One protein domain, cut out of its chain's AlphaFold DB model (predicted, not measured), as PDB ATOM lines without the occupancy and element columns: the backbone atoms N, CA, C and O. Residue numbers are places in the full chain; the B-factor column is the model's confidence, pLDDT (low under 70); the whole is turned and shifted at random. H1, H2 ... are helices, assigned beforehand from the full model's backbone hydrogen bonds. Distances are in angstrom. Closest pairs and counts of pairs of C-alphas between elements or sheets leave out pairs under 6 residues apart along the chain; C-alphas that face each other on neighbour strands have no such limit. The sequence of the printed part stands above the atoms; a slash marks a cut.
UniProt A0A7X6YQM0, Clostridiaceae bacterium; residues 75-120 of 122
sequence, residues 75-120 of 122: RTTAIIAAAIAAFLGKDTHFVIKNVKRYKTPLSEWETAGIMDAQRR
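Overview. This is residues 75 to 120 of the 122 residues of a protein of Clostridiaceae bacterium (UniProt A0A7X6YQM0). Two helices, H1 and H2, sit far from each other toward the two ends of an open, arched printed part, with a long link, residues 89 to 107, between them. From the end of H1 the link folds back past H1, then runs out to H2, which sticks out with residues 100 to 120. The printed part has 46 residues, H1 then H2 along the chain and no named strand; the class is all helix. It is extended, with a radius of gyration of the C-alphas of 16.6 A, and spans 45 by 23 by 17 A, only just elongated.

Arrangement. H1, residues 75 to 88, and H2, residues 108 to 119, are apart, with no C-alpha of the one within 8 A of the other. In both helices every O i to N i+4 pair is within hydrogen-bond range. Residues 86 to 91, of which 86 to 88 belong to H1, stand free.

Along the chain. H1 measures 19.8 A, beginning at C-alpha 75 (120.337, 128.129, 92.296). H2 measures 16.5 A, ending at C-alpha 119 (121.956, 115.140, 120.070).

Size, cuts and confidence. The C-alphas of Asp 91 and Arg 119, 45.4 A apart, are the two farthest apart. The link, residues 89 to 107, is long. The printed part has no cut. Residues 89 to 92 have pLDDT under 70.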
ATOM      1  N   ARG A  75     120.909 129.432  91.936       79.06
ATOM      2  CA  ARG A  75     120.337 128.129  92.296       79.06
ATOM      3  C   ARG A  75     119.033 128.230  93.096       79.06
ATOM      4  O   ARG A  75     118.082 127.521  92.789       79.06
ATOM      5  N   THR A  76     118.972 129.090  94.111       81.31
ATOM      6  CA  THR A  76     117.773 129.241  94.956       81.31
ATOM      7  C   THR A  76     116.628 129.844  94.148       81.31
ATOM      8  O   THR A  76     115.499 129.365  94.212       81.31
ATOM      9  N   THR A  77     116.937 130.848  93.329       81.44
ATOM     10  CA  THR A  77     115.968 131.490  92.434       81.44
ATOM     11  C   THR A  77     115.427 130.504  91.397       81.44
ATOM     12  O   THR A  77     114.222 130.468  91.174       81.44
ATOM     13  N   ALA A  78     116.285 129.650  90.826       83.25
ATOM     14  CA  ALA A  78     115.891 128.620  89.868       83.25
ATOM     15  C   ALA A  78     114.994 127.538  90.490       83.25
ATOM     16  O   ALA A  78     114.012 127.142  89.874       83.25
ATOM     17  N   ILE A  79     115.282 127.091  91.719       86.56
ATOM     18  CA  ILE A  79     114.429 126.120  92.427       86.56
ATOM     19  C   ILE A  79     113.060 126.733  92.743       86.56
ATOM     20  O   ILE A  79     112.039 126.086  92.526       86.56
ATOM     21  N   ILE A  80     113.022 127.986  93.214       85.25
ATOM     22  CA  ILE A  80     111.763 128.701  93.470       85.25
ATOM     23  C   ILE A  80     110.976 128.865  92.165       85.25
ATOM     24  O   ILE A  80     109.779 128.596  92.141       85.25
ATOM     25  N   ALA A  81     111.642 129.247  91.074       82.12
ATOM     26  CA  ALA A  81     111.019 129.347  89.762       82.12
ATOM     27  C   ALA A  81     110.456 127.995  89.303       82.12
ATOM     28  O   ALA A  81     109.291 127.911  88.937       82.12
ATOM     29  N   ALA A  82     111.239 126.921  89.392       83.31
ATOM     30  CA  ALA A  82     110.791 125.580  89.036       83.31
ATOM     31  C   ALA A  82     109.586 125.130  89.880       83.31
ATOM     32  O   ALA A  82     108.639 124.571  89.335       83.31
ATOM     33  N   ALA A  83     109.576 125.422  91.185       86.25
ATOM     34  CA  ALA A  83     108.454 125.109  92.067       86.25
ATOM     35  C   ALA A  83     107.183 125.892  91.695       86.25
ATOM     36  O   ALA A  83     106.100 125.314  91.637       86.25
ATOM     37  N   ILE A  84     107.310 127.190  91.399       82.75
ATOM     38  CA  ILE A  84     106.182 128.025  90.961       82.75
ATOM     39  C   ILE A  84     105.668 127.553  89.598       82.75
ATOM     40  O   ILE A  84     104.461 127.425  89.422       82.75
ATOM     41  N   ALA A  85     106.563 127.239  88.660       82.19
ATOM     42  CA  ALA A  85     106.205 126.717  87.345       82.19
ATOM     43  C   ALA A  85     105.467 125.371  87.449       82.19
ATOM     44  O   ALA A  85     104.435 125.182  86.807       82.19
ATOM     45  N   ALA A  86     105.951 124.467  88.307       81.94
ATOM     46  CA  ALA A  86     105.297 123.192  88.584       81.94
ATOM     47  C   ALA A  86     103.910 123.379  89.220       81.94
ATOM     48  O   ALA A  86     102.978 122.659  88.871       81.94
ATOM     49  N   PHE A  87     103.753 124.361  90.114       81.56
ATOM     50  CA  PHE A  87     102.465 124.679  90.733       81.56
ATOM     51  C   PHE A  87     101.467 125.306  89.746       81.56
ATOM     52  O   PHE A  87     100.281 124.993  89.792       81.56
ATOM     53  N   LEU A  88     101.929 126.176  88.842       80.19
ATOM     54  CA  LEU A  88     101.058 126.867  87.885       80.19
ATOM     55  C   LEU A  88     100.642 125.999  86.688       80.19
ATOM     56  O   LEU A  88      99.707 126.366  85.978       80.19
ATOM     57  N   GLY A  89     101.301 124.855  86.463       67.12
ATOM     58  CA  GLY A  89     100.874 123.830  85.502       67.12
ATOM     59  C   GLY A  89     100.797 124.284  84.036       67.12
ATOM     60  O   GLY A  89     100.182 123.601  83.216       67.12
ATOM     61  N   LYS A  90     101.376 125.441  83.690       60.50
ATOM     62  CA  LYS A  90     101.353 126.029  82.345       60.50
ATOM     63  C   LYS A  90     102.575 126.919  82.116       60.50
ATOM     64  O   LYS A  90     103.056 127.549  83.060       60.50
ATOM     65  N   ASP A  91     102.991 127.008  80.849       61.66
ATOM     66  CA  ASP A  91     104.111 127.805  80.314       61.66
ATOM     67  C   ASP A  91     103.880 129.316  80.473       61.66
ATOM     68  O   ASP A  91     103.691 130.075  79.524       61.66
ATOM     69  N   THR A  92     103.827 129.762  81.718       62.25
ATOM     70  CA  THR A  92     103.674 131.163  82.076       62.25
ATOM     71  C   THR A  92     105.062 131.750  82.283       62.25
ATOM     72  O   THR A  92     105.843 131.288  83.111       62.25
ATOM     73  N   HIS A  93     105.392 132.772  81.500       72.12
ATOM     74  CA  HIS A  93     106.628 133.520  81.683       72.12
ATOM     75  C   HIS A  93     106.467 134.435  82.900       72.12
ATOM     76  O   HIS A  93     105.706 135.401  82.862       72.12
ATOM     77  N   PHE A  94     107.174 134.135  83.987       73.31
ATOM     78  CA  PHE A  94     107.206 134.975  85.183       73.31
ATOM     79  C   PHE A  94     108.635 135.445  85.468       73.31
ATOM     80  O   PHE A  94     109.608 134.722  85.260       73.31
ATOM     81  N   VAL A  95     108.762 136.683  85.953       76.94
ATOM     82  CA  VAL A  95     110.048 137.315  86.279       76.94
ATOM     83  C   VAL A  95     110.110 137.571  87.778       76.94
ATOM     84  O   VAL A  95     109.293 138.306  88.336       76.94
ATOM     85  N   ILE A  96     111.098 136.975  88.443       75.75
ATOM     86  CA  ILE A  96     111.337 137.169  89.875       75.75
ATOM     87  C   ILE A  96     112.057 138.508  90.062       75.75
ATOM     88  O   ILE A  96     113.247 138.625  89.787       75.75
ATOM     89  N   LYS A  97     111.331 139.533  90.528       79.12
ATOM     90  CA  LYS A  97     111.878 140.893  90.694       79.12
ATOM     91  C   LYS A  97     112.791 141.044  91.912       79.12
ATOM     92  O   LYS A  97     113.762 141.792  91.869       79.12
ATOM     93  N   ASN A  98     112.462 140.394  93.027       73.94
ATOM     94  CA  ASN A  98     113.202 140.563  94.276       73.94
ATOM     95  C   ASN A  98     112.969 139.368  95.207       73.94
ATOM     96  O   ASN A  98     111.826 139.006  95.474       73.94
ATOM     97  N   VAL A  99     114.051 138.805  95.743       77.75
ATOM     98  CA  VAL A  99     114.009 137.808  96.817       77.75
ATOM     99  C   VAL A  99     114.721 138.416  98.013       77.75
ATOM    100  O   VAL A  99     115.937 138.589  98.000       77.75
ATOM    101  N   LYS A 100     113.961 138.751  99.056       80.12
ATOM    102  CA  LYS A 100     114.517 139.241 100.317       80.12
ATOM    103  C   LYS A 100     114.362 138.152 101.368       80.12
ATOM    104  O   LYS A 100     113.246 137.845 101.778       80.12
ATOM    105  N   ARG A 101     115.480 137.568 101.801       76.06
ATOM    106  CA  ARG A 101     115.476 136.624 102.918       76.06
ATOM    107  C   ARG A 101     115.410 137.417 104.217       76.06
ATOM    108  O   ARG A 101     116.330 138.162 104.542       76.06
ATOM    109  N   TYR A 102     114.321 137.258 104.955       79.31
ATOM    110  CA  TYR A 102     114.256 137.748 106.323       79.31
ATOM    111  C   TYR A 102     114.991 136.744 107.206       79.31
ATOM    112  O   TYR A 102     114.626 135.570 107.253       79.31
ATOM    113  N   LYS A 103     116.060 137.187 107.872       70.94
ATOM    114  CA  LYS A 103     116.615 136.446 109.004       70.94
ATOM    115  C   LYS A 103     115.666 136.679 110.172       70.94
ATOM    116  O   LYS A 103     115.849 137.622 110.935       70.94
ATOM    117  N   THR A 104     114.600 135.888 110.242       74.88
ATOM    118  CA  THR A 104     113.793 135.824 111.458       74.88
ATOM    119  C   THR A 104     114.723 135.330 112.565       74.88
ATOM    120  O   THR A 104     115.416 134.332 112.341       74.88
ATOM    121  N   PRO A 105     114.832 136.029 113.709       74.88
ATOM    122  CA  PRO A 105     115.525 135.462 114.855       74.88
ATOM    123  C   PRO A 105     114.823 134.143 115.183       74.88
ATOM    124  O   PRO A 105     113.602 134.132 115.344       74.88
ATOM    125  N   LEU A 106     115.575 133.039 115.171       78.69
ATOM    126  CA  LEU A 106     115.011 131.730 115.477       78.69
ATOM    127  C   LEU A 106     114.359 131.814 116.853       78.69
ATOM    128  O   LEU A 106     114.932 132.377 117.787       78.69
ATOM    129  N   SER A 107     113.157 131.265 116.969       84.62
ATOM    130  CA  SER A 107     112.534 131.112 118.275       84.62
ATOM    131  C   SER A 107     113.366 130.164 119.144       84.62
ATOM    132  O   SER A 107     114.058 129.266 118.650       84.62
ATOM    133  N   GLU A 108     113.274 130.333 120.461       83.69
ATOM    134  CA  GLU A 108     113.925 129.437 121.426       83.69
ATOM    135  C   GLU A 108     113.515 127.966 121.198       83.69
ATOM    136  O   GLU A 108     114.320 127.052 121.361       83.69
ATOM    137  N   TRP A 109     112.287 127.730 120.717       82.25
ATOM    138  CA  TRP A 109     111.779 126.396 120.384       82.25
ATOM    139  C   TRP A 109     112.421 125.796 119.126       82.25
ATOM    140  O   TRP A 109     112.789 124.621 119.122       82.25
ATOM    141  N   GLU A 110     112.588 126.583 118.058       85.56
ATOM    142  CA  GLU A 110     113.284 126.137 116.840       85.56
ATOM    143  C   GLU A 110     114.746 125.797 117.140       85.56
ATOM    144  O   GLU A 110     115.263 124.780 116.674       85.56
ATOM    145  N   THR A 111     115.389 126.612 117.974       84.94
ATOM    146  CA  THR A 111     116.770 126.386 118.408       84.94
ATOM    147  C   THR A 111     116.879 125.104 119.238       84.94
ATOM    148  O   THR A 111     117.746 124.271 118.966       84.94
ATOM    149  N   ALA A 112     115.958 124.885 120.182       86.81
ATOM    150  CA  ALA A 112     115.906 123.667 120.987       86.81
ATOM    151  C   ALA A 112     115.652 122.404 120.143       86.81
ATOM    152  O   ALA A 112     116.301 121.384 120.363       86.81
ATOM    153  N   GLY A 113     114.765 122.472 119.145       88.00
ATOM    154  CA  GLY A 113     114.493 121.350 118.242       88.00
ATOM    155  C   GLY A 113     115.705 120.957 117.393       88.00
ATOM    156  O   GLY A 113     116.005 119.771 117.252       88.00
ATOM    157  N   ILE A 114     116.453 121.941 116.880       86.50
ATOM    158  CA  ILE A 114     117.704 121.690 116.148       86.50
ATOM    159  C   ILE A 114     118.750 121.077 117.086       86.50
ATOM    160  O   ILE A 114     119.418 120.111 116.718       86.50
ATOM    161  N   MET A 115     118.871 121.595 118.312       87.50
ATOM    162  CA  MET A 115     119.787 121.048 119.316       87.50
ATOM    163  C   MET A 115     119.437 119.603 119.710       87.50
ATOM    164  O   MET A 115     120.352 118.796 119.872       87.50
ATOM    165  N   ASP A 116     118.151 119.250 119.827       87.00
ATOM    166  CA  ASP A 116     117.727 117.872 120.121       87.00
ATOM    167  C   ASP A 116     117.999 116.927 118.940       87.00
ATOM    168  O   ASP A 116     118.507 115.822 119.130       87.00
ATOM    169  N   ALA A 117     117.765 117.382 117.704       85.25
ATOM    170  CA  ALA A 117     118.057 116.603 116.499       85.25
ATOM    171  C   ALA A 117     119.557 116.306 116.332       85.25
ATOM    172  O   ALA A 117     119.925 115.228 115.879       85.25
ATOM    173  N   GLN A 118     120.433 117.238 116.720       84.81
ATOM    174  CA  GLN A 118     121.887 117.030 116.696       84.81
ATOM    175  C   GLN A 118     122.384 116.128 117.837       84.81
ATOM    176  O   GLN A 118     123.463 115.548 117.734       84.81
ATOM    177  N   ARG A 119     121.617 116.002 118.928       82.88
ATOM    178  CA  ARG A 119     121.956 115.140 120.070       82.88
ATOM    179  C   ARG A 119     121.599 113.676 119.865       82.88
ATOM    180  O   ARG A 119     122.125 112.842 120.596       82.88
ATOM    181  N   ARG A 120     120.716 113.354 118.918       77.12
ATOM    182  CA  ARG A 120     120.356 111.971 118.598       77.12
ATOM    183  C   ARG A 120     121.235 111.477 117.447       77.12
ATOM    184  O   ARG A 120     120.936 111.807 116.301       77.12
TER     185      ARG A 120